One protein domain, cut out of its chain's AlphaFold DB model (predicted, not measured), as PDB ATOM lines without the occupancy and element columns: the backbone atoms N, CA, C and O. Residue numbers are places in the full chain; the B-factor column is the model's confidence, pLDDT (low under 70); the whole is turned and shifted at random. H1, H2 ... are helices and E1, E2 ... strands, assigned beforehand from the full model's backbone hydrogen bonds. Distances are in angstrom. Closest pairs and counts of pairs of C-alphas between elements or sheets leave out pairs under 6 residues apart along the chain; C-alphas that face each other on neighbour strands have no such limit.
ATOM      1  N   LEU A  31     -36.001 -33.708  42.021       52.06
ATOM      2  CA  LEU A  31     -35.614 -32.461  41.396       52.06
ATOM      3  C   LEU A  31     -34.660 -31.784  42.374       52.06
ATOM      4  O   LEU A  31     -35.020 -31.512  43.517       52.06
ATOM      5  N   VAL A  32     -33.420 -31.596  41.939       54.72
ATOM      6  CA  VAL A  32     -32.364 -31.005  42.758       54.72
ATOM      7  C   VAL A  32     -32.090 -29.593  42.241       54.72
ATOM      8  O   VAL A  32     -31.981 -29.409  41.019       54.72
ATOM      9  N   PRO A  33     -31.923 -28.603  43.136       57.44
ATOM     10  CA  PRO A  33     -31.691 -27.227  42.732       57.44
ATOM     11  C   PRO A  33     -30.379 -27.119  41.971       57.44
ATOM     12  O   PRO A  33     -29.293 -27.362  42.502       57.44
ATOM     13  N   THR A  34     -30.489 -26.730  40.707       60.56
ATOM     14  CA  THR A  34     -29.364 -26.435  39.833       60.56
ATOM     15  C   THR A  34     -29.044 -24.952  39.911       60.56
ATOM     16  O   THR A  34     -29.903 -24.085  39.751       60.56
ATOM     17  N   ARG A  35     -27.772 -24.644  40.151       59.06
ATOM     18  CA  ARG A  35     -27.256 -23.274  40.127       59.06
ATOM     19  C   ARG A  35     -26.612 -22.998  38.784       59.06
ATOM     20  O   ARG A  35     -25.828 -23.817  38.311       59.06
ATOM     21  N   LEU A  36     -26.921 -21.836  38.226       62.09
ATOM     22  CA  LEU A  36     -26.272 -21.271  37.064       62.09
ATOM     23  C   LEU A  36     -25.259 -20.207  37.499       62.09
ATOM     24  O   LEU A  36     -25.621 -19.103  37.906       62.09
ATOM     25  N   LEU A  37     -23.978 -20.530  37.363       65.00
ATOM     26  CA  LEU A  37     -22.870 -19.604  37.587       65.00
ATOM     27  C   LEU A  37     -22.488 -18.908  36.281       65.00
ATOM     28  O   LEU A  37     -22.392 -19.573  35.255       65.00
ATOM     29  N   LEU A  38     -22.227 -17.602  36.325       60.72
ATOM     30  CA  LEU A  38     -21.508 -16.859  35.298       60.72
ATOM     31  C   LEU A  38     -20.048 -16.679  35.709       60.72
ATOM     32  O   LEU A  38     -19.740 -16.140  36.773       60.72
ATOM     33  N   ALA A  39     -19.150 -17.116  34.835       57.16
ATOM     34  CA  ALA A  39     -17.728 -16.803  34.911       57.16
ATOM     35  C   ALA A  39     -17.280 -16.077  33.638       57.16
ATOM     36  O   ALA A  39     -17.966 -16.119  32.615       57.16
ATOM     37  N   GLN A  40     -16.128 -15.418  33.686       51.84
ATOM     38  CA  GLN A  40     -15.447 -14.918  32.495       51.84
ATOM     39  C   GLN A  40     -14.281 -15.839  32.146       51.84
ATOM     40  O   GLN A  40     -13.376 -16.035  32.948       51.84
ATOM     41  N   GLY A  41     -14.285 -16.389  30.934       47.44
ATOM     42  CA  GLY A  41     -13.183 -17.199  30.431       47.44
ATOM     43  C   GLY A  41     -12.211 -16.336  29.642       47.44
ATOM     44  O   GLY A  41     -12.521 -15.936  28.524       47.44
ATOM     45  N   SER A  42     -11.013 -16.090  30.171       42.78
ATOM     46  CA  SER A  42      -9.903 -15.553  29.380       42.78
ATOM     47  C   SER A  42      -9.175 -16.707  28.698       42.78
ATOM     48  O   SER A  42      -8.101 -17.135  29.114       42.78
ATOM     49  N   SER A  43      -9.778 -17.262  27.657       41.34
ATOM     50  CA  SER A  43      -9.055 -18.103  26.711       41.34
ATOM     51  C   SER A  43      -9.137 -17.421  25.362       41.34
ATOM     52  O   SER A  43     -10.214 -17.335  24.775       41.34
ATOM     53  N   ALA A  44      -7.992 -16.937  24.879       36.94
ATOM     54  CA  ALA A  44      -7.798 -16.648  23.467       36.94
ATOM     55  C   ALA A  44      -7.882 -17.981  22.708       36.94
ATOM     56  O   ALA A  44      -6.880 -18.593  22.358       36.94
ATOM     57  N   ASP A  63     -13.654  -1.363  20.707       86.75
ATOM     58  CA  ASP A  63     -12.634  -2.292  21.197       86.75
ATOM     59  C   ASP A  63     -12.859  -2.596  22.677       86.75
ATOM     60  O   ASP A  63     -13.173  -1.697  23.457       86.75
ATOM     61  N   LEU A  64     -12.615  -3.839  23.103       84.00
ATOM     62  CA  LEU A  64     -12.737  -4.236  24.514       84.00
ATOM     63  C   LEU A  64     -11.892  -3.351  25.442       84.00
ATOM     64  O   LEU A  64     -12.345  -2.993  26.520       84.00
ATOM     65  N   ALA A  65     -10.705  -2.935  24.995       87.19
ATOM     66  CA  ALA A  65      -9.833  -2.046  25.760       87.19
ATOM     67  C   ALA A  65     -10.425  -0.642  25.988       87.19
ATOM     68  O   ALA A  65     -10.001   0.042  26.917       87.19
ATOM     69  N   SER A  66     -11.387  -0.212  25.163       89.25
ATOM     70  CA  SER A  66     -12.078   1.077  25.314       89.25
ATOM     71  C   SER A  66     -13.251   1.020  26.298       89.25
ATOM     72  O   SER A  66     -13.737   2.064  26.737       89.25
ATOM     73  N   VAL A  67     -13.706  -0.185  26.656       90.44
ATOM     74  CA  VAL A  67     -14.843  -0.403  27.552       90.44
ATOM     75  C   VAL A  67     -14.359  -0.400  28.997       90.44
ATOM     76  O   VAL A  67     -13.460  -1.150  29.364       90.44
ATOM     77  N   ASP A  68     -14.969   0.451  29.815       90.56
ATOM     78  CA  ASP A  68     -14.731   0.494  31.256       90.56
ATOM     79  C   ASP A  68     -15.623  -0.516  31.982       90.56
ATOM     80  O   ASP A  68     -15.124  -1.376  32.698       90.56
ATOM     81  N   SER A  69     -16.935  -0.460  31.753       88.19
ATOM     82  CA  SER A  69     -17.916  -1.352  32.381       88.19
ATOM     83  C   SER A  69     -19.104  -1.615  31.456       88.19
ATOM     84  O   SER A  69     -19.473  -0.774  30.630       88.19
ATOM     85  N   LEU A  70     -19.713  -2.796  31.594       88.00
ATOM     86  CA  LEU A  70     -20.953  -3.169  30.904       88.00
ATOM     87  C   LEU A  70     -21.928  -3.732  31.932       88.00
ATOM     88  O   LEU A  70     -21.856  -4.907  32.282       88.00
ATOM     89  N   ILE A  71     -22.853  -2.894  32.391       87.50
ATOM     90  CA  ILE A  71     -23.851  -3.275  33.388       87.50
ATOM     91  C   ILE A  71     -25.109  -3.764  32.682       87.50
ATOM     92  O   ILE A  71     -25.724  -3.017  31.921       87.50
ATOM     93  N   VAL A  72     -25.526  -4.995  32.962       84.75
ATOM     94  CA  VAL A  72     -26.785  -5.571  32.471       84.75
ATOM     95  C   VAL A  72     -27.736  -5.871  33.615       84.75
ATOM     96  O   VAL A  72     -27.315  -6.224  34.712       84.75
ATOM     97  N   HIS A  73     -29.028  -5.736  33.340       85.69
ATOM     98  CA  HIS A  73     -30.114  -6.066  34.248       85.69
ATOM     99  C   HIS A  73     -30.805  -7.328  33.756       85.69
ATOM    100  O   HIS A  73     -31.580  -7.278  32.800       85.69
ATOM    101  N   VAL A  74     -30.512  -8.452  34.394       83.56
ATOM    102  CA  VAL A  74     -31.120  -9.742  34.083       83.56
ATOM    103  C   VAL A  74     -32.399  -9.894  34.896       83.56
ATOM    104  O   VAL A  74     -32.387  -9.778  36.116       83.56
ATOM    105  N   GLU A  75     -33.508 -10.141  34.211       84.31
ATOM    106  CA  GLU A  75     -34.814 -10.376  34.832       84.31
ATOM    107  C   GLU A  75     -35.065 -11.863  35.067       84.31
ATOM    108  O   GLU A  75     -35.622 -12.253  36.088       84.31
ATOM    109  N   ARG A  76     -34.662 -12.699  34.109       81.88
ATOM    110  CA  ARG A  76     -34.915 -14.137  34.142       81.88
ATOM    111  C   ARG A  76     -33.886 -14.887  33.320       81.88
ATOM    112  O   ARG A  76     -33.390 -14.373  32.314       81.88
ATOM    113  N   VAL A  77     -33.623 -16.131  33.697       83.00
ATOM    114  CA  VAL A  77     -32.903 -17.080  32.852       83.00
ATOM    115  C   VAL A  77     -33.798 -18.268  32.569       83.00
ATOM    116  O   VAL A  77     -34.539 -18.712  33.440       83.00
ATOM    117  N   GLU A  78     -33.740 -18.783  31.349       85.06
ATOM    118  CA  GLU A  78     -34.450 -20.003  31.000       85.06
ATOM    119  C   GLU A  78     -33.559 -21.007  30.281       85.06
ATOM    120  O   GLU A  78     -32.617 -20.626  29.591       85.06
ATOM    121  N   VAL A  79     -33.871 -22.293  30.418       84.25
ATOM    122  CA  VAL A  79     -33.117 -23.393  29.805       84.25
ATOM    123  C   VAL A  79     -34.047 -24.388  29.122       84.25
ATOM    124  O   VAL A  79     -35.194 -24.570  29.538       84.25
ATOM    125  N   LEU A  80     -33.558 -25.026  28.060       83.69
ATOM    126  CA  LEU A  80     -34.328 -25.958  27.241       83.69
ATOM    127  C   LEU A  80     -33.585 -27.298  27.090       83.69
ATOM    128  O   LEU A  80     -32.445 -27.309  26.608       83.69
ATOM    129  N   PRO A  81     -34.225 -28.424  27.455       83.19
ATOM    130  CA  PRO A  81     -33.689 -29.757  27.214       83.19
ATOM    131  C   PRO A  81     -33.428 -30.026  25.729       83.19
ATOM    132  O   PRO A  81     -34.226 -29.663  24.864       83.19
ATOM    133  N   GLU A  82     -32.349 -30.743  25.427       82.75
ATOM    134  CA  GLU A  82     -31.982 -31.147  24.068       82.75
ATOM    135  C   GLU A  82     -33.036 -32.055  23.425       82.75
ATOM    136  O   GLU A  82     -33.337 -31.927  22.238       82.75
ATOM    137  N   SER A  83     -33.710 -32.887  24.222       78.88
ATOM    138  CA  SER A  83     -34.841 -33.704  23.763       78.88
ATOM    139  C   SER A  83     -35.998 -32.878  23.185       78.88
ATOM    140  O   SER A  83     -36.757 -33.374  22.354       78.88
ATOM    141  N   LEU A  84     -36.118 -31.606  23.583       77.19
ATOM    142  CA  LEU A  84     -37.129 -30.672  23.087       77.19
ATOM    143  C   LEU A  84     -36.587 -29.759  21.977       77.19
ATOM    144  O   LEU A  84     -37.376 -29.189  21.220       77.19
ATOM    145  N   LEU A  85     -35.263 -29.672  21.801       72.19
ATOM    146  CA  LEU A  85     -34.663 -28.940  20.683       72.19
ATOM    147  C   LEU A  85     -35.061 -29.528  19.334       72.19
ATOM    148  O   LEU A  85     -35.389 -28.776  18.420       72.19
ATOM    149  N   ALA A  86     -35.109 -30.856  19.222       66.50
ATOM    150  CA  ALA A  86     -35.533 -31.535  17.997       66.50
ATOM    151  C   ALA A  86     -37.001 -31.251  17.618       66.50
ATOM    152  O   ALA A  86     -37.378 -31.381  16.456       66.50
ATOM    153  N   LEU A  87     -37.836 -30.846  18.583       64.44
ATOM    154  CA  LEU A  87     -39.213 -30.416  18.324       64.44
ATOM    155  C   LEU A  87     -39.275 -28.961  17.847       64.44
ATOM    156  O   LEU A  87     -40.124 -28.634  17.022       64.44
ATOM    157  N   CYS A  88     -38.365 -28.112  18.336       59.25
ATOM    158  CA  CYS A  88     -38.232 -26.712  17.916       59.25
ATOM    159  C   CYS A  88     -37.591 -26.582  16.527       59.25
ATOM    160  O   CYS A  88     -37.912 -25.672  15.762       59.25
ATOM    161  N   PHE A  89     -36.701 -27.518  16.201       58.47
ATOM    162  CA  PHE A  89     -36.052 -27.664  14.910       58.47
ATOM    163  C   PHE A  89     -36.407 -29.023  14.328       58.47
ATOM    164  O   PHE A  89     -35.597 -29.950  14.441       58.47
ATOM    165  N   TRP A 155     -38.260 -20.657  17.333       49.25
ATOM    166  CA  TRP A 155     -38.334 -20.759  18.795       49.25
ATOM    167  C   TRP A 155     -39.612 -20.219  19.453       49.25
ATOM    168  O   TRP A 155     -39.925 -20.584  20.586       49.25
ATOM    169  N   GLY A 156     -40.360 -19.349  18.767       47.09
ATOM    170  CA  GLY A 156     -41.515 -18.647  19.337       47.09
ATOM    171  C   GLY A 156     -42.698 -19.546  19.722       47.09
ATOM    172  O   GLY A 156     -43.516 -19.139  20.543       47.09
ATOM    173  N   HIS A 157     -42.792 -20.765  19.179       45.19
ATOM    174  CA  HIS A 157     -43.938 -21.657  19.408       45.19
ATOM    175  C   HIS A 157     -43.766 -22.644  20.572       45.19
ATOM    176  O   HIS A 157     -44.746 -23.252  20.993       45.19
ATOM    177  N   HIS A 158     -42.568 -22.752  21.152       52.31
ATOM    178  CA  HIS A 158     -42.262 -23.700  22.235       52.31
ATOM    179  C   HIS A 158     -42.085 -23.019  23.598       52.31
ATOM    180  O   HIS A 158     -41.481 -23.579  24.508       52.31
ATOM    181  N   ALA A 159     -42.612 -21.801  23.767       52.12
ATOM    182  CA  ALA A 159     -42.430 -20.998  24.979       52.12
ATOM    183  C   ALA A 159     -42.858 -21.707  26.285       52.12
ATOM    184  O   ALA A 159     -42.338 -21.371  27.340       52.12
ATOM    185  N   SER A 160     -43.748 -22.707  26.226       56.25
ATOM    186  CA  SER A 160     -44.176 -23.496  27.393       56.25
ATOM    187  C   SER A 160     -43.212 -24.617  27.805       56.25
ATOM    188  O   SER A 160     -43.490 -25.319  28.771       56.25
ATOM    189  N   GLN A 161     -42.133 -24.849  27.053       74.19
ATOM    190  CA  GLN A 161     -41.205 -25.972  27.252       74.19
ATOM    191  C   GLN A 161     -39.877 -25.562  27.900       74.19
ATOM    192  O   GLN A 161     -38.995 -26.397  28.091       74.19
ATOM    193  N   TRP A 162     -39.741 -24.282  28.237       80.44
ATOM    194  CA  TRP A 162     -38.564 -23.729  28.887       80.44
ATOM    195  C   TRP A 162     -38.695 -23.811  30.405       80.44
ATOM    196  O   TRP A 162     -39.739 -23.475  30.967       80.44
ATOM    197  N   TYR A 163     -37.615 -24.204  31.074       79.19
ATOM    198  CA  TYR A 163     -37.517 -24.116  32.526       79.19
ATOM    199  C   TYR A 163     -37.020 -22.733  32.909       79.19
ATOM    200  O   TYR A 163     -36.011 -22.278  32.377       79.19
ATOM    201  N   THR A 164     -37.727 -22.078  33.822       81.31
ATOM    202  CA  THR A 164     -37.330 -20.789  34.393       81.31
ATOM    203  C   THR A 164     -36.435 -21.010  35.603       81.31
ATOM    204  O   THR A 164     -36.769 -21.806  36.474       81.31
ATOM    205  N   LEU A 165     -35.326 -20.280  35.649       75.44
ATOM    206  CA  LEU A 165     -34.454 -20.159  36.809       75.44
ATOM    207  C   LEU A 165     -34.649 -18.773  37.433       75.44
ATOM    208  O   LEU A 165     -34.745 -17.771  36.710       75.44
ATOM    209  N   ASP A 166     -34.674 -18.719  38.761       73.38
ATOM    210  CA  ASP A 166     -34.791 -17.482  39.527       73.38
ATOM    211  C   ASP A 166     -33.459 -16.745  39.516       73.38
ATOM    212  O   ASP A 166     -32.422 -17.338  39.804       73.38
ATOM    213  N   VAL A 167     -33.471 -15.454  39.181       76.88
ATOM    214  CA  VAL A 167     -32.255 -14.631  39.190       76.88
ATOM    215  C   VAL A 167     -31.818 -14.370  40.628       76.88
ATOM    216  O   VAL A 167     -32.605 -13.938  41.467       76.88
ATOM    217  N   GLU A 168     -30.546 -14.621  40.903       70.81
ATOM    218  CA  GLU A 168     -29.929 -14.416  42.209       70.81
ATOM    219  C   GLU A 168     -29.490 -12.953  42.385       70.81
ATOM    220  O   GLU A 168     -29.034 -12.292  41.446       70.81
ATOM    221  N   GLY A 169     -29.575 -12.442  43.616       74.06
ATOM    222  CA  GLY A 169     -29.162 -11.072  43.941       74.06
ATOM    223  C   GLY A 169     -30.122  -9.996  43.419       74.06
ATOM    224  O   GLY A 169     -31.337 -10.156  43.473       74.06
ATOM    225  N   ASP A 170     -29.585  -8.857  42.974       71.44
ATOM    226  CA  ASP A 170     -30.364  -7.721  42.451       71.44
ATOM    227  C   ASP A 170     -30.513  -7.740  40.916       71.44
ATOM    228  O   ASP A 170     -31.012  -6.777  40.324       71.44
ATOM    229  N   GLY A 171     -30.053  -8.819  40.271       72.50
ATOM    230  CA  GLY A 171     -30.067  -8.994  38.822       72.50
ATOM    231  C   GLY A 171     -29.158  -8.030  38.057       72.50
ATOM    232  O   GLY A 171     -29.206  -8.018  36.827       72.50
ATOM    233  N   ARG A 172     -28.332  -7.218  38.733       79.25
ATOM    234  CA  ARG A 172     -27.386  -6.305  38.083       79.25
ATOM    235  C   ARG A 172     -26.015  -6.944  37.980       79.25
ATOM    236  O   ARG A 172     -25.440  -7.384  38.970       79.25
ATOM    237  N   LEU A 173     -25.462  -6.938  36.774       76.69
ATOM    238  CA  LEU A 173     -24.198  -7.597  36.502       76.69
ATOM    239  C   LEU A 173     -23.256  -6.730  35.681       76.69
ATOM    240  O   LEU A 173     -23.610  -6.333  34.576       76.69
ATOM    241  N   ASP A 174     -22.045  -6.501  36.195       82.00
ATOM    242  CA  ASP A 174     -20.940  -5.973  35.395       82.00
ATOM    243  C   ASP A 174     -20.249  -7.097  34.634       82.00
ATOM    244  O   ASP A 174     -19.468  -7.876  35.182       82.00
ATOM    245  N   LEU A 175     -20.558  -7.177  33.348       74.94
ATOM    246  CA  LEU A 175     -20.079  -8.212  32.455       74.94
ATOM    247  C   LEU A 175     -18.621  -8.045  32.038       74.94
ATOM    248  O   LEU A 175     -18.096  -8.986  31.450       74.94
ATOM    249  N   VAL A 176     -17.983  -6.898  32.291       75.75
ATOM    250  CA  VAL A 176     -16.552  -6.676  32.001       75.75
ATOM    251  C   VAL A 176     -15.688  -7.092  33.186       75.75
ATOM    252  O   VAL A 176     -14.618  -7.653  32.975       75.75
ATOM    253  N   HIS A 177     -16.178  -6.894  34.410       71.56
ATOM    254  CA  HIS A 177     -15.440  -7.155  35.656       71.56
ATOM    255  C   HIS A 177     -15.905  -8.409  36.398       71.56
ATOM    256  O   HIS A 177     -15.688  -8.553  37.603       71.56
ATOM    257  N   LEU A 178     -16.562  -9.324  35.688       68.44
ATOM    258  CA  LEU A 178     -16.981 -10.610  36.231       68.44
ATOM    259  C   LEU A 178     -15.778 -11.358  36.843       68.44
ATOM    260  O   LEU A 178     -14.718 -11.420  36.219       68.44
ATOM    261  N   PRO A 179     -15.915 -11.972  38.036       58.03
ATOM    262  CA  PRO A 179     -14.842 -12.764  38.623       58.03
ATOM    263  C   PRO A 179     -14.409 -13.862  37.646       58.03
ATOM    264  O   PRO A 179     -15.236 -14.640  37.161       58.03
ATOM    265  N   THR A 180     -13.113 -13.912  37.343       53.00
ATOM    266  CA  THR A 180     -12.609 -14.706  36.222       53.00
ATOM    267  C   THR A 180     -12.517 -16.195  36.543       53.00
ATOM    268  O   THR A 180     -12.943 -16.990  35.717       53.00
ATOM    269  N   GLU A 181     -12.065 -16.631  37.729       51.44
ATOM    270  CA  GLU A 181     -11.818 -18.078  37.941       51.44
ATOM    271  C   GLU A 181     -11.989 -18.652  39.358       51.44
ATOM    272  O   GLU A 181     -11.771 -19.847  39.559       51.44
ATOM    273  N   SER A 182     -12.401 -17.891  40.366       47.19
ATOM    274  CA  SER A 182     -12.457 -18.427  41.733       47.19
ATOM    275  C   SER A 182     -13.709 -19.277  42.002       47.19
ATOM    276  O   SER A 182     -14.731 -19.163  41.327       47.19
ATOM    277  N   ALA A 183     -13.663 -20.081  43.073       46.81
ATOM    278  CA  ALA A 183     -14.803 -20.767  43.705       46.81
ATOM    279  C   ALA A 183     -15.950 -19.825  44.173       46.81
ATOM    280  O   ALA A 183     -16.791 -20.217  44.976       46.81
ATOM    281  N   GLY A 184     -15.967 -18.580  43.683       49.56
ATOM    282  CA  GLY A 184     -16.977 -17.542  43.855       49.56
ATOM    283  C   GLY A 184     -17.387 -16.925  42.513       49.56
ATOM    284  O   GLY A 184     -17.553 -15.711  42.433       49.56
ATOM    285  N   GLY A 185     -17.513 -17.743  41.458       56.50
ATOM    286  CA  GLY A 185     -18.228 -17.337  40.245       56.50
ATOM    287  C   GLY A 185     -19.603 -16.778  40.615       56.50
ATOM    288  O   GLY A 185     -20.212 -17.224  41.593       56.50
ATOM    289  N   LEU A 186     -20.076 -15.770  39.884       63.44
ATOM    290  CA  LEU A 186     -21.339 -15.142  40.242       63.44
ATOM    291  C   LEU A 186     -22.476 -16.094  39.884       63.44
ATOM    292  O   LEU A 186     -22.697 -16.362  38.709       63.44
ATOM    293  N   THR A 187     -23.221 -16.586  40.870       69.81
ATOM    294  CA  THR A 187     -24.502 -17.235  40.569       69.81
ATOM    295  C   THR A 187     -25.430 -16.185  39.991       69.81
ATOM    296  O   THR A 187     -25.727 -15.205  40.666       69.81
ATOM    297  N   LEU A 188     -25.836 -16.367  38.738       72.38
ATOM    298  CA  LEU A 188     -26.787 -15.474  38.090       72.38
ATOM    299  C   LEU A 188     -28.211 -15.938  38.321       72.38
ATOM    300  O   LEU A 188     -29.085 -15.105  38.512       72.38
ATOM    301  N   ALA A 189     -28.450 -17.245  38.262       73.25
ATOM    302  CA  ALA A 189     -29.769 -17.792  38.505       73.25
ATOM    303  C   ALA A 189     -29.686 -19.180  39.137       73.25
ATOM    304  O   ALA A 189     -28.682 -19.874  38.975       73.25
ATOM    305  N   SER A 190     -30.721 -19.612  39.845       73.88
ATOM    306  CA  SER A 190     -30.831 -20.983  40.338       73.88
ATOM    307  C   SER A 190     -32.273 -21.484  40.292       73.88
ATOM    308  O   SER A 190     -33.217 -20.705  40.213       73.88
ATOM    309  N   GLY A 191     -32.449 -22.800  40.244       74.31
ATOM    310  CA  GLY A 191     -33.765 -23.426  40.187       74.31
ATOM    311  C   GLY A 191     -33.683 -24.930  39.973       74.31
ATOM    312  O   GLY A 191     -32.652 -25.460  39.559       74.31
ATOM    313  N   ASP A 192     -34.770 -25.629  40.268       77.12
ATOM    314  CA  ASP A 192     -34.840 -27.083  40.148       77.12
ATOM    315  C   ASP A 192     -34.984 -27.513  38.681       77.12
ATOM    316  O   ASP A 192     -35.913 -27.100  37.982       77.12
ATOM    317  N   LEU A 193     -34.072 -28.372  38.214       77.25
ATOM    318  CA  LEU A 193     -34.074 -28.913  36.853       77.25
ATOM    319  C   LEU A 193     -34.061 -30.448  36.874       77.25
ATOM    320  O   LEU A 193     -33.313 -31.038  37.656       77.25
ATOM    321  N   PRO A 194     -34.830 -31.122  35.999       79.31
ATOM    322  CA  PRO A 194     -34.683 -32.560  35.788       79.31
ATOM    323  C   PRO A 194     -33.293 -32.933  35.255       79.31
ATOM    324  O   PRO A 194     -32.681 -32.169  34.502       79.31
ATOM    325  N   ALA A 195     -32.824 -34.138  35.584       81.12
ATOM    326  CA  ALA A 195     -31.627 -34.707  34.968       81.12
ATOM    327  C   ALA A 195     -31.804 -34.846  33.445       81.12
ATOM    328  O   ALA A 195     -32.886 -35.201  32.967       81.12
ATOM    329  N   GLY A 196     -30.740 -34.572  32.691       83.25
ATOM    330  CA  GLY A 196     -30.750 -34.631  31.232       83.25
ATOM    331  C   GLY A 196     -29.816 -33.624  30.571       83.25
ATOM    332  O   GLY A 196     -29.176 -32.806  31.234       83.25
ATOM    333  N   ASP A 197     -29.759 -33.694  29.245       84.25
ATOM    334  CA  ASP A 197     -28.989 -32.777  28.411       84.25
ATOM    335  C   ASP A 197     -29.830 -31.549  28.058       84.25
ATOM    336  O   ASP A 197     -30.992 -31.659  27.656       84.25
ATOM    337  N   TYR A 198     -29.243 -30.369  28.202       82.00
ATOM    338  CA  TYR A 198     -29.833 -29.078  27.878       82.00
ATOM    339  C   TYR A 198     -28.991 -28.452  26.790       82.00
ATOM    340  O   TYR A 198     -27.819 -28.179  27.012       82.00
ATOM    341  N   GLY A 199     -29.569 -28.230  25.613       77.50
ATOM    342  CA  GLY A 199     -28.811 -27.709  24.474       77.50
ATOM    343  C   GLY A 199     -28.945 -26.200  24.272       77.50
ATOM    344  O   GLY A 199     -28.285 -25.644  23.394       77.50
ATOM    345  N   ALA A 200     -29.809 -25.532  25.043       78.19
ATOM    346  CA  ALA A 200     -29.978 -24.088  24.962       78.19
ATOM    347  C   ALA A 200     -30.301 -23.458  26.321       78.19
ATOM    348  O   ALA A 200     -31.087 -23.985  27.108       78.19
ATOM    349  N   ALA A 201     -29.750 -22.267  26.545       76.38
ATOM    350  CA  ALA A 201     -30.160 -21.356  27.612       76.38
ATOM    351  C   ALA A 201     -30.445 -19.972  27.030       76.38
ATOM    352  O   ALA A 201     -29.853 -19.608  26.014       76.38
ATOM    353  N   ARG A 202     -31.316 -19.187  27.661       77.56
ATOM    354  CA  ARG A 202     -31.596 -17.803  27.280       77.56
ATOM    355  C   ARG A 202     -31.638 -16.872  28.479       77.56
ATOM    356  O   ARG A 202     -32.182 -17.224  29.520       77.56
ATOM    357  N   LEU A 203     -31.084 -15.673  28.318       78.00
ATOM    358  CA  LEU A 203     -31.084 -14.638  29.354       78.00
ATOM    359  C   LEU A 203     -32.003 -13.492  28.946       78.00
ATOM    360  O   LEU A 203     -31.835 -12.916  27.872       78.00
ATOM    361  N   PHE A 204     -32.948 -13.132  29.804       78.88
ATOM    362  CA  PHE A 204     -33.821 -11.983  29.603       78.88
ATOM    363  C   PHE A 204     -33.197 -10.768  30.266       78.88
ATOM    364  O   PHE A 204     -33.003 -10.749  31.480       78.88
ATOM    365  N   VAL A 205     -32.863  -9.770  29.453       79.81
ATOM    366  CA  VAL A 205     -32.226  -8.535  29.905       79.81
ATOM    367  C   VAL A 205     -33.189  -7.380  29.671       79.81
ATOM    368  O   VAL A 205     -33.655  -7.187  28.551       79.81
ATOM    369  N   THR A 206     -33.486  -6.624  30.725       83.06
ATOM    370  CA  THR A 206     -34.436  -5.494  30.690       83.06
ATOM    371  C   THR A 206     -33.759  -4.168  30.390       83.06
ATOM    372  O   THR A 206     -34.372  -3.266  29.825       83.06
ATOM    373  N   ALA A 207     -32.492  -4.040  30.771       85.00
ATOM    374  CA  ALA A 207     -31.685  -2.863  30.515       85.00
ATOM    375  C   ALA A 207     -30.209  -3.246  30.451       85.00
ATOM    376  O   ALA A 207     -29.749  -4.143  31.159       85.00
ATOM    377  N   ALA A 208     -29.453  -2.532  29.628       87.81
ATOM    378  CA  ALA A 208     -28.007  -2.629  29.590       87.81
ATOM    379  C   ALA A 208     -27.417  -1.229  29.402       87.81
ATOM    380  O   ALA A 208     -27.961  -0.411  28.659       87.81
ATOM    381  N   THR A 209     -26.336  -0.931  30.115       90.44
ATOM    382  CA  THR A 209     -25.615   0.341  30.026       90.44
ATOM    383  C   THR A 209     -24.125   0.060  29.911       90.44
ATOM    384  O   THR A 209     -23.598  -0.791  30.624       90.44
ATOM    385  N   ILE A 210     -23.453   0.763  29.005       91.56
ATOM    386  CA  ILE A 210     -22.014   0.642  28.770       91.56
ATOM    387  C   ILE A 210     -21.317   1.968  29.069       91.56
ATOM    388  O   ILE A 210     -21.831   3.036  28.731       91.56
ATOM    389  N   TRP A 211     -20.142   1.892  29.685       94.00
ATOM    390  CA  TRP A 211     -19.251   3.025  29.912       94.00
ATOM    391  C   TRP A 211     -17.930   2.789  29.198       94.00
ATOM    392  O   TRP A 211     -17.430   1.665  29.138       94.00
ATOM    393  N   PHE A 212     -17.347   3.872  28.698       92.94
ATOM    394  CA  PHE A 212     -16.049   3.854  28.036       92.94
ATOM    395  C   PHE A 212     -15.002   4.578  28.881       92.94
ATOM    396  O   PHE A 212     -15.295   5.585  29.533       92.94
ATOM    397  N   ASN A 213     -13.767   4.085  28.836       93.81
ATOM    398  CA  ASN A 213     -12.606   4.722  29.467       93.81
ATOM    399  C   ASN A 213     -11.895   5.715  28.526       93.81
ATOM    400  O   ASN A 213     -11.013   6.462  28.947       93.81
ATOM    401  N   SER A 214     -12.289   5.734  27.253       92.75
ATOM    402  CA  SER A 214     -11.742   6.578  26.195       92.75
ATOM    403  C   SER A 214     -12.862   7.070  25.279       92.75
ATOM    404  O   SER A 214     -13.963   6.521  25.270       92.75
ATOM    405  N   ALA A 215     -12.608   8.158  24.549       91.44
ATOM    406  CA  ALA A 215     -13.585   8.688  23.605       91.44
ATOM    407  C   ALA A 215     -13.665   7.799  22.355       91.44
ATOM    408  O   ALA A 215     -12.632   7.445  21.786       91.44
ATOM    409  N   ILE A 216     -14.882   7.499  21.897       88.50
ATOM    410  CA  ILE A 216     -15.131   6.764  20.650       88.50
ATOM    411  C   ILE A 216     -15.797   7.712  19.667       88.50
ATOM    412  O   ILE A 216     -16.893   8.199  19.933       88.50
ATOM    413  N   THR A 217     -15.164   7.958  18.524       88.25
ATOM    414  CA  THR A 217     -15.752   8.770  17.451       88.25
ATOM    415  C   THR A 217     -16.131   7.868  16.289       88.25
ATOM    416  O   THR A 217     -15.300   7.123  15.777       88.25
ATOM    417  N   THR A 218     -17.399   7.920  15.894       85.69
ATOM    418  CA  THR A 218     -17.913   7.205  14.723       85.69
ATOM    419  C   THR A 218     -17.552   7.935  13.432       85.69
ATOM    420  O   THR A 218     -17.291   9.139  13.443       85.69
ATOM    421  N   ASP A 219     -17.641   7.237  12.301       82.88
ATOM    422  CA  ASP A 219     -17.417   7.832  10.976       82.88
ATOM    423  C   ASP A 219     -18.406   8.971  10.661       82.88
ATOM    424  O   ASP A 219     -18.088   9.897   9.919       82.88
ATOM    425  N   SER A 220     -19.586   8.949  11.289       83.94
ATOM    426  CA  SER A 220     -20.601  10.008  11.194       83.94
ATOM    427  C   SER A 220     -20.268  11.283  11.990       83.94
ATOM    428  O   SER A 220     -21.004  12.266  11.927       83.94
ATOM    429  N   GLY A 221     -19.169  11.283  12.754       87.38
ATOM    430  CA  GLY A 221     -18.737  12.406  13.590       87.38
ATOM    431  C   GLY A 221     -19.356  12.439  14.991       87.38
ATOM    432  O   GLY A 221     -19.045  13.340  15.768       87.38
ATOM    433  N   VAL A 222     -20.200  11.466  15.350       88.62
ATOM    434  CA  VAL A 222     -20.698  11.322  16.727       88.62
ATOM    435  C   VAL A 222     -19.573  10.834  17.636       88.62
ATOM    436  O   VAL A 222     -18.980   9.791  17.358       88.62
ATOM    437  N   THR A 223     -19.320  11.554  18.735       92.06
ATOM    438  CA  THR A 223     -18.330  11.184  19.757       92.06
ATOM    439  C   THR A 223     -19.010  10.769  21.058       92.06
ATOM    440  O   THR A 223     -19.658  11.584  21.718       92.06
ATOM    441  N   LEU A 224     -18.795   9.519  21.463       92.06
ATOM    442  CA  LEU A 224     -19.122   9.008  22.787       92.06
ATOM    443  C   LEU A 224     -17.994   9.394  23.748       92.06
ATOM    444  O   LEU A 224     -16.843   8.999  23.571       92.06
ATOM    445  N   GLN A 225     -18.323  10.205  24.746       95.00
ATOM    446  CA  GLN A 225     -17.411  10.674  25.783       95.00
ATOM    447  C   GLN A 225     -17.109   9.591  26.829       95.00
ATOM    448  O   GLN A 225     -18.028   8.859  27.220       95.00
ATOM    449  N   PRO A 226     -15.866   9.536  27.343       94.81
ATOM    450  CA  PRO A 226     -15.507   8.653  28.446       94.81
ATOM    451  C   PRO A 226     -16.267   9.017  29.729       94.81
ATOM    452  O   PRO A 226     -16.683  10.162  29.925       94.81
ATOM    453  N   GLY A 227     -16.468   8.033  30.607       91.25
ATOM    454  CA  GLY A 227     -17.162   8.205  31.893       91.25
ATOM    455  C   GLY A 227     -18.667   8.496  31.789       91.25
ATOM    456  O   GLY A 227     -19.335   8.646  32.809       91.25
ATOM    457  N   THR A 228     -19.218   8.554  30.577       93.38
ATOM    458  CA  THR A 228     -20.656   8.700  30.330       93.38
ATOM    459  C   THR A 228     -21.266   7.325  30.076       93.38
ATOM    460  O   THR A 228     -20.703   6.533  29.326       93.38
ATOM    461  N   GLY A 229     -22.403   7.042  30.713       92.38
ATOM    462  CA  GLY A 229     -23.140   5.797  30.506       92.38
ATOM    463  C   GLY A 229     -24.053   5.899  29.291       92.38
ATOM    464  O   GLY A 229     -24.870   6.819  29.212       92.38
ATOM    465  N   TYR A 230     -23.938   4.947  28.370       93.12
ATOM    466  CA  TYR A 230     -24.772   4.858  27.176       93.12
ATOM    467  C   TYR A 230     -25.707   3.664  27.285       93.12
ATOM    468  O   TYR A 230     -25.269   2.546  27.561       93.12
ATOM    469  N   ALA A 231     -26.998   3.898  27.052       91.44
ATOM    470  CA  ALA A 231     -27.964   2.816  26.954       91.44
ATOM    471  C   ALA A 231     -27.607   1.918  25.765       91.44
ATOM    472  O   ALA A 231     -27.336   2.393  24.659       91.44
ATOM    473  N   VAL A 232     -27.606   0.618  26.018       88.69
ATOM    474  CA  VAL A 232     -27.317  -0.402  25.023       88.69
ATOM    475  C   VAL A 232     -28.628  -0.859  24.412       88.69
ATOM    476  O   VAL A 232     -29.510  -1.366  25.104       88.69
ATOM    477  N   GLU A 233     -28.738  -0.722  23.098       86.12
ATOM    478  CA  GLU A 233     -29.810  -1.334  22.335       86.12
ATOM    479  C   GLU A 233     -29.480  -2.814  22.142       86.12
ATOM    480  O   GLU A 233     -28.576  -3.208  21.396       86.12
ATOM    481  N   LEU A 234     -30.221  -3.655  22.855       75.31
ATOM    482  CA  LEU A 234     -30.246  -5.077  22.571       75.31
ATOM    483  C   LEU A 234     -31.142  -5.295  21.345       75.31
ATOM    484  O   LEU A 234     -32.155  -4.609  21.191       75.31
ATOM    485  N   PRO A 235     -30.812  -6.236  20.447       67.75
ATOM    486  CA  PRO A 235     -31.674  -6.545  19.315       67.75
ATOM    487  C   PRO A 235     -33.088  -6.833  19.829       67.75
ATOM    488  O   PRO A 235     -33.231  -7.649  20.731       67.75
ATOM    489  N   ARG A 236     -34.129  -6.217  19.251       53.97
ATOM    490  CA  ARG A 236     -35.536  -6.282  19.728       53.97
ATOM    491  C   ARG A 236     -36.105  -7.692  19.978       53.97
ATOM    492  O   ARG A 236     -37.168  -7.836  20.573       53.97
ATOM    493  N   MET A 237     -35.437  -8.747  19.510       51.19
ATOM    494  CA  MET A 237     -35.795 -10.132  19.837       51.19
ATOM    495  C   MET A 237     -35.268 -10.592  21.205       51.19
ATOM    496  O   MET A 237     -35.901 -11.447  21.810       51.19
ATOM    497  N   ALA A 238     -34.183 -10.016  21.729       51.81
ATOM    498  CA  ALA A 238     -33.675 -10.285  23.075       51.81
ATOM    499  C   ALA A 238     -34.689  -9.883  24.161       51.81
ATOM    500  O   ALA A 238     -34.824 -10.589  25.155       51.81
ATOM    501  N   GLU A 239     -35.470  -8.825  23.924       50.16
ATOM    502  CA  GLU A 239     -36.532  -8.360  24.832       50.16
ATOM    503  C   GLU A 239     -37.720  -9.335  24.925       50.16
ATOM    504  O   GLU A 239     -38.428  -9.353  25.925       50.16
ATOM    505  N   ARG A 240     -37.963 -10.158  23.892       52.94
ATOM    506  CA  ARG A 240     -39.105 -11.096  23.851       52.94
ATOM    507  C   ARG A 240     -38.718 -12.565  23.967       52.94
ATOM    508  O   ARG A 240     -39.528 -13.372  24.407       52.94
ATOM    509  N   MET A 241     -37.519 -12.924  23.523       54.16
ATOM    510  CA  MET A 241     -37.076 -14.313  23.379       54.16
ATOM    511  C   MET A 241     -35.821 -14.625  24.188       54.16
ATOM    512  O   MET A 241     -35.392 -15.775  24.162       54.16
ATOM    513  N   GLY A 242     -35.261 -13.637  24.895       56.31
ATOM    514  CA  GLY A 242     -33.991 -13.743  25.600       56.31
ATOM    515  C   GLY A 242     -32.785 -13.812  24.654       56.31
ATOM    516  O   GLY A 242     -32.896 -14.050  23.450       56.31
ATOM    517  N   ILE A 243     -31.597 -13.590  25.204       65.88
ATOM    518  CA  ILE A 243     -30.313 -13.829  24.549       65.88
ATOM    519  C   ILE A 243     -30.109 -15.341  24.520       65.88
ATOM    520  O   ILE A 243     -29.669 -15.916  25.512       65.88
ATOM    521  N   ALA A 244     -30.470 -15.980  23.408       59.94
ATOM    522  CA  ALA A 244     -30.279 -17.411  23.223       59.94
ATOM    523  C   ALA A 244     -28.787 -17.755  23.133       59.94
ATOM    524  O   ALA A 244     -28.006 -17.108  22.436       59.94
ATOM    525  N   THR A 245     -28.410 -18.810  23.833       62.41
ATOM    526  CA  THR A 245     -27.052 -19.327  23.920       62.41
ATOM    527  C   THR A 245     -27.064 -20.728  23.321       62.41
ATOM    528  O   THR A 245     -27.959 -21.520  23.614       62.41
ATOM    529  N   GLY A 246     -26.070 -21.056  22.496       57.91
ATOM    530  CA  GLY A 246     -25.819 -22.440  22.071       57.91
ATOM    531  C   GLY A 246     -25.131 -23.253  23.168       57.91
ATOM    532  O   GLY A 246     -24.269 -24.077  22.875       57.91
ATOM    533  N   ALA A 247     -25.396 -22.932  24.436       61.62
ATOM    534  CA  ALA A 247     -24.727 -23.566  25.548       61.62
ATOM    535  C   ALA A 247     -25.384 -24.911  25.848       61.62
ATOM    536  O   ALA A 247     -26.433 -24.970  26.485       61.62
ATOM    537  N   GLY A 248     -24.735 -25.970  25.366       68.62
ATOM    538  CA  GLY A 248     -25.017 -27.341  25.759       68.62
ATOM    539  C   GLY A 248     -24.411 -27.662  27.125       68.62
ATOM    540  O   GLY A 248     -23.222 -27.414  27.331       68.62
ATOM    541  N   PHE A 249     -25.195 -28.211  28.050       75.44
ATOM    542  CA  PHE A 249     -24.714 -28.764  29.317       75.44
ATOM    543  C   PHE A 249     -25.560 -29.963  29.756       75.44
ATOM    544  O   PHE A 249     -26.750 -30.038  29.461       75.44
ATOM    545  N   ALA A 250     -24.945 -30.889  30.489       80.19
ATOM    546  CA  ALA A 250     -25.611 -32.070  31.028       80.19
ATOM    547  C   ALA A 250     -25.824 -31.923  32.539       80.19
ATOM    548  O   ALA A 250     -24.899 -31.557  33.270       80.19
ATOM    549  N   ILE A 251     -27.030 -32.235  33.010       80.44
ATOM    550  CA  ILE A 251     -27.347 -32.373  34.434       80.44
ATOM    551  C   ILE A 251     -27.299 -33.863  34.783       80.44
ATOM    552  O   ILE A 251     -28.130 -34.620  34.270       80.44
ATOM    553  N   PRO A 252     -26.349 -34.310  35.628       76.88
ATOM    554  CA  PRO A 252     -26.242 -35.716  35.992       76.88
ATOM    555  C   PRO A 252     -27.435 -36.169  36.842       76.88
ATOM    556  O   PRO A 252     -28.146 -35.360  37.446       76.88
ATOM    557  N   GLU A 253     -27.640 -37.485  36.916       72.88
ATOM    558  CA  GLU A 253     -28.596 -38.072  37.857       72.88
ATOM    559  C   GLU A 253     -28.224 -37.661  39.293       72.88
ATOM    560  O   GLU A 253     -27.089 -37.859  39.729       72.88
ATOM    561  N   GLY A 254     -29.167 -37.044  40.013       67.62
ATOM    562  CA  GLY A 254     -28.921 -36.432  41.328       67.62
ATOM    563  C   GLY A 254     -28.612 -34.927  41.302       67.62
ATOM    564  O   GLY A 254     -28.328 -34.358  42.353       67.62
ATOM    565  N   GLY A 255     -28.698 -34.276  40.137       68.81
ATOM    566  CA  GLY A 255     -28.541 -32.827  39.988       68.81
ATOM    567  C   GLY A 255     -27.092 -32.357  39.899       68.81
ATOM    568  O   GLY A 255     -26.146 -33.109  40.128       68.81
ATOM    569  N   GLY A 256     -26.893 -31.084  39.552       68.00
ATOM    570  CA  GLY A 256     -25.551 -30.530  39.385       68.00
ATOM    571  C   GLY A 256     -25.508 -29.008  39.373       68.00
ATOM    572  O   GLY A 256     -26.528 -28.334  39.325       68.00
ATOM    573  N   THR A 257     -24.299 -28.450  39.433       66.75
ATOM    574  CA  THR A 257     -24.070 -27.015  39.211       66.75
ATOM    575  C   THR A 257     -23.610 -26.802  37.779       66.75
ATOM    576  O   THR A 257     -22.647 -27.429  37.336       66.75
ATOM    577  N   VAL A 258     -24.262 -25.884  37.076       67.62
ATOM    578  CA  VAL A 258     -23.906 -25.488  35.714       67.62
ATOM    579  C   VAL A 258     -23.225 -24.136  35.767       67.62
ATOM    580  O   VAL A 258     -23.653 -23.224  36.466       67.62
ATOM    581  N   SER A 259     -22.139 -23.985  35.017       65.81
ATOM    582  CA  SER A 259     -21.496 -22.688  34.825       65.81
ATOM    583  C   SER A 259     -21.583 -22.300  33.357       65.81
ATOM    584  O   SER A 259     -20.948 -22.930  32.509       65.81
ATOM    585  N   LEU A 260     -22.355 -21.259  33.060       68.81
ATOM    586  CA  LEU A 260     -22.239 -20.546  31.799       68.81
ATOM    587  C   LEU A 260     -21.157 -19.480  31.932       68.81
ATOM    588  O   LEU A 260     -20.803 -19.018  33.009       68.81
ATOM    589  N   VAL A 261     -20.572 -19.112  30.814       67.69
ATOM    590  CA  VAL A 261     -19.473 -18.166  30.753       67.69
ATOM    591  C   VAL A 261     -19.895 -17.071  29.808       67.69
ATOM    592  O   VAL A 261     -20.245 -17.337  28.657       67.69
ATOM    593  N   PHE A 262     -19.879 -15.838  30.293       72.69
ATOM    594  CA  PHE A 262     -20.052 -14.700  29.413       72.69
ATOM    595  C   PHE A 262     -18.734 -14.447  28.684       72.69
ATOM    596  O   PHE A 262     -17.687 -14.259  29.308       72.69
ATOM    597  N   ASP A 263     -18.782 -14.461  27.356       74.06
ATOM    598  CA  ASP A 263     -17.622 -14.168  26.528       74.06
ATOM    599  C   ASP A 263     -17.615 -12.669  26.225       74.06
ATOM    600  O   ASP A 263     -18.228 -12.193  25.263       74.06
ATOM    601  N   ALA A 264     -16.953 -11.908  27.101       74.69
ATOM    602  CA  ALA A 264     -16.856 -10.460  26.968       74.69
ATOM    603  C   ALA A 264     -16.145 -10.055  25.676       74.69
ATOM    604  O   ALA A 264     -16.599  -9.140  24.991       74.69
ATOM    605  N   ALA A 265     -15.089 -10.773  25.291       73.81
ATOM    606  CA  ALA A 265     -14.362 -10.494  24.063       73.81
ATOM    607  C   ALA A 265     -15.253 -10.696  22.832       73.81
ATOM    608  O   ALA A 265     -15.359  -9.794  22.003       73.81
ATOM    609  N   ALA A 266     -15.952 -11.831  22.732       74.12
ATOM    610  CA  ALA A 266     -16.855 -12.098  21.615       74.12
ATOM    611  C   ALA A 266     -18.067 -11.154  21.600       74.12
ATOM    612  O   ALA A 266     -18.506 -10.736  20.529       74.12
ATOM    613  N   THR A 267     -18.587 -10.785  22.773       77.81
ATOM    614  CA  THR A 267     -19.698  -9.833  22.883       77.81
ATOM    615  C   THR A 267     -19.301  -8.443  22.405       77.81
ATOM    616  O   THR A 267     -20.005  -7.855  21.582       77.81
ATOM    617  N   ILE A 268     -18.171  -7.915  22.890       82.75
ATOM    618  CA  ILE A 268     -17.696  -6.587  22.492       82.75
ATOM    619  C   ILE A 268     -17.240  -6.581  21.030       82.75
ATOM    620  O   ILE A 268     -17.516  -5.622  20.320       82.75
ATOM    621  N   ALA A 269     -16.659  -7.673  20.525       80.44
ATOM    622  CA  ALA A 269     -16.329  -7.796  19.103       80.44
ATOM    623  C   ALA A 269     -17.564  -7.692  18.184       80.44
ATOM    624  O   ALA A 269     -17.447  -7.263  17.036       80.44
ATOM    625  N   GLY A 270     -18.748  -8.075  18.677       78.56
ATOM    626  CA  GLY A 270     -20.028  -7.904  17.983       78.56
ATOM    627  C   GLY A 270     -20.703  -6.546  18.208       78.56
ATOM    628  O   GLY A 270     -21.777  -6.303  17.647       78.56
ATOM    629  N   ALA A 271     -20.117  -5.677  19.034       84.06
ATOM    630  CA  ALA A 271     -20.663  -4.376  19.379       84.06
ATOM    631  C   ALA A 271     -20.364  -3.330  18.301       84.06
ATOM    632  O   ALA A 271     -19.285  -3.309  17.709       84.06
ATOM    633  N   HIS A 272     -21.310  -2.427  18.066       87.75
ATOM    634  CA  HIS A 272     -21.107  -1.295  17.165       87.75
ATOM    635  C   HIS A 272     -21.907  -0.078  17.616       87.75
ATOM    636  O   HIS A 272     -22.952  -0.205  18.255       87.75
ATOM    637  N   VAL A 273     -21.412   1.103  17.256       87.50
ATOM    638  CA  VAL A 273     -22.128   2.366  17.438       87.50
ATOM    639  C   VAL A 273     -22.804   2.732  16.123       87.50
ATOM    640  O   VAL A 273     -22.156   2.726  15.082       87.50
ATOM    641  N   THR A 274     -24.092   3.042  16.141       86.25
ATOM    642  CA  THR A 274     -24.825   3.528  14.967       86.25
ATOM    643  C   THR A 274     -24.465   4.982  14.651       86.25
ATOM    644  O   THR A 274     -23.910   5.704  15.480       86.25
ATOM    645  N   SER A 275     -24.819   5.454  13.455       82.69
ATOM    646  CA  SER A 275     -24.566   6.839  13.028       82.69
ATOM    647  C   SER A 275     -25.321   7.902  13.840       82.69
ATOM    648  O   SER A 275     -24.956   9.071  13.820       82.69
ATOM    649  N   ASP A 276     -26.356   7.516  14.587       84.75
ATOM    650  CA  ASP A 276     -27.066   8.380  15.538       84.75
ATOM    651  C   ASP A 276     -26.570   8.224  16.990       84.75
ATOM    652  O   ASP A 276     -27.173   8.770  17.912       84.75
ATOM    653  N   GLY A 277     -25.458   7.510  17.206       84.44
ATOM    654  CA  GLY A 277     -24.796   7.399  18.508       84.44
ATOM    655  C   GLY A 277     -25.359   6.338  19.449       84.44
ATOM    656  O   GLY A 277     -24.991   6.320  20.623       84.44
ATOM    657  N   ARG A 278     -26.240   5.450  18.978       88.00
ATOM    658  CA  ARG A 278     -26.729   4.326  19.788       88.00
ATOM    659  C   ARG A 278     -25.700   3.206  19.801       88.00
ATOM    660  O   ARG A 278     -25.074   2.915  18.787       88.00
ATOM    661  N   VAL A 279     -25.544   2.550  20.946       87.44
ATOM    662  CA  VAL A 279     -24.665   1.386  21.070       87.44
ATOM    663  C   VAL A 279     -25.496   0.123  20.926       87.44
ATOM    664  O   VAL A 279     -26.410  -0.101  21.710       87.44
ATOM    665  N   VAL A 280     -25.161  -0.719  19.954       85.56
ATOM    666  CA  VAL A 280     -25.813  -2.010  19.730       85.56
ATOM    667  C   VAL A 280     -24.849  -3.119  20.126       85.56
ATOM    668  O   VAL A 280     -23.717  -3.167  19.646       85.56
ATOM    669  N   LEU A 281     -25.302  -4.037  20.979       82.38
ATOM    670  CA  LEU A 281     -24.512  -5.175  21.455       82.38
ATOM    671  C   LEU A 281     -25.186  -6.499  21.117       82.38
ATOM    672  O   LEU A 281     -26.409  -6.625  21.138       82.38
ATOM    673  N   ARG A 282     -24.366  -7.520  20.853       77.00
ATOM    674  CA  ARG A 282     -24.814  -8.907  20.692       77.00
ATOM    675  C   ARG A 282     -24.127  -9.776  21.737       77.00
ATOM    676  O   ARG A 282     -23.002 -10.208  21.504       77.00
ATOM    677  N   PRO A 283     -24.775 -10.012  22.886       72.56
ATOM    678  CA  PRO A 283     -24.204 -10.834  23.940       72.56
ATOM    679  C   PRO A 283     -23.908 -12.259  23.464       72.56
ATOM    680  O   PRO A 283     -24.737 -12.888  22.807       72.56
ATOM    681  N   VAL A 284     -22.724 -12.757  23.811       72.94
ATOM    682  CA  VAL A 284     -22.250 -14.110  23.523       72.94
ATOM    683  C   VAL A 284     -21.986 -14.819  24.843       72.94
ATOM    684  O   VAL A 284     -21.233 -14.347  25.692       72.94
ATOM    685  N   ILE A 285     -22.610 -15.978  25.010       70.12
ATOM    686  CA  ILE A 285     -22.488 -16.810  26.205       70.12
ATOM    687  C   ILE A 285     -22.124 -18.218  25.751       70.12
ATOM    688  O   ILE A 285     -22.665 -18.722  24.764       70.12
ATOM    689  N   ARG A 286     -21.185 -18.837  26.461       67.56
ATOM    690  CA  ARG A 286     -20.633 -20.159  26.162       67.56
ATOM    691  C   ARG A 286     -20.700 -21.047  27.405       67.56
ATOM    692  O   ARG A 286     -20.616 -20.532  28.513       67.56
ATOM    693  N   PRO A 287     -20.829 -22.371  27.266       65.44
ATOM    694  CA  PRO A 287     -20.665 -23.266  28.405       65.44
ATOM    695  C   PRO A 287     -19.200 -23.244  28.868       65.44
ATOM    696  O   PRO A 287     -18.288 -23.139  28.041       65.44
ATOM    697  N   ARG A 288     -18.952 -23.330  30.183       64.12
ATOM    698  CA  ARG A 288     -17.579 -23.466  30.692       64.12
ATOM    699  C   ARG A 288     -17.024 -24.824  30.248       64.12
ATOM    700  O   ARG A 288     -17.671 -25.835  30.520       64.12
ATOM    701  N   PRO A 289     -15.833 -24.895  29.628       56.25
ATOM    702  CA  PRO A 289     -15.181 -26.176  29.402       56.25
ATOM    703  C   PRO A 289     -14.955 -26.859  30.753       56.25
ATOM    704  O   PRO A 289     -14.346 -26.271  31.648       56.25
ATOM    705  N   HIS A 290     -15.441 -28.090  30.917       52.44
ATOM    706  CA  HIS A 290     -15.033 -28.903  32.056       52.44
ATOM    707  C   HIS A 290     -13.532 -29.170  31.917       52.44
ATOM    708  O   HIS A 290     -13.099 -29.779  30.936       52.44
ATOM    709  N   SER A 291     -12.731 -28.689  32.871       45.69
ATOM    710  CA  SER A 291     -11.351 -29.147  33.012       45.69
ATOM    711  C   SER A 291     -11.409 -30.655  33.250       45.69
ATOM    712  O   SER A 291     -11.939 -31.083  34.278       45.69
ATOM    713  N   ARG A 292     -10.965 -31.440  32.265       39.53
ATOM    714  CA  ARG A 292     -10.772 -32.885  32.428       39.53
ATOM    715  C   ARG A 292      -9.670 -33.168  33.437       39.53
ATOM    716  O   ARG A 292      -8.695 -32.386  33.459       39.53
TER     717      ARG A 292
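Overview. This is residues 31 to 44, 63 to 89 and 155 to 292 of the 292 residues of a protein of Gemmatimonadetes bacterium GWC2_71_10 (UniProt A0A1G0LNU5). The main body is a small, nearly closed barrel in which E10, E1, E5, E3, E2 and E6 follow one another round the ring, with E8 and E9 beside E6 and E11 beside E10. The long antiparallel pair E2 and E6 bends and runs on past the barrel, with E4 and E7 along its far half and the loop of residues 213 to 228 at the far end. The printed part has 179 residues with three short named helices and eleven named strands, in the order E1 E2 H1 E3 E4 E5 E6 E7 H2 E8 E9 E10 H3 E11. The class is mostly strand, the branched sheet is mixed and strongly twisted, and the whole is compact, with a radius of gyration of the C-alphas of 17.1 A and spans of 56 by 38 by 30 A.

Along the chain. Find C-alpha 32 at (-32.364, -31.005, 42.758); from there E1, residues 32 to 40, runs 25.5 A. E2, residues 67 to 81, covers 34.9 A and bends by 74 degrees at residue 75; H1, 82 to 88, follows. Next come E3, 163 to 167, E4, 172 to 174, and E5, 186 to 193. E6, 196 to 212, begins at (-30.750, -34.631, 31.232), covers 41.3 A and bends by 73 degrees at residue 206. Then read E7, 229 to 233, H2, 238 to 241, E8, 243 to 245, E9, 249 to 251, E10, 257 to 262, H3, 264 to 269, and E11, 285 to 287, which ends at (-20.665, -23.266, 28.405).

Arrangement. E1 has antiparallel E5 on one side, N 36 to O 189 being 2.7 A, and parallel E10 on the other, N 260 to O 37 being 2.8 A. E2 has E3 and E4 on one side and E6 on the other; look at N 204 and O 76, 2.8 A. E3 also pairs with E5, N 190 to O 166 being 2.8 A. Across E6 from E2 are E7, E8 and E9, with N 245 and O 201 at 2.7 A; E6 and E7 form a hairpin. E11 is antiparallel to E10, N 261 to O 286 being 2.7 A, and the closest C-alphas of E8 and E11, Thr 245 and Ile 285, are 5.7 A apart. H1 stands at the sheet's level, H2 is only just over E6 with 3 C-alphas, and H3 only grazes the sheet. In H3 every O i to N i+4 pair is within hydrogen-bond range; H1 has 1 of 3, with 3 of 4 O i to N i+3 pairs, and H2 is too short.

Size, cuts and confidence. The C-alphas farthest apart, of Gly 221 and Gly 254, are 57.1 A apart. The cuts leave gaps of 15.3 A from C-alpha 44 to 63 and 8.2 A from C-alpha 89 to 155. E4 to E5, E6 to E7 and H3 to E11 are long links. Mean pLDDT of the printed part is 73.5; 63 residues are under 70, among them 31 to 44 and 235 to 248.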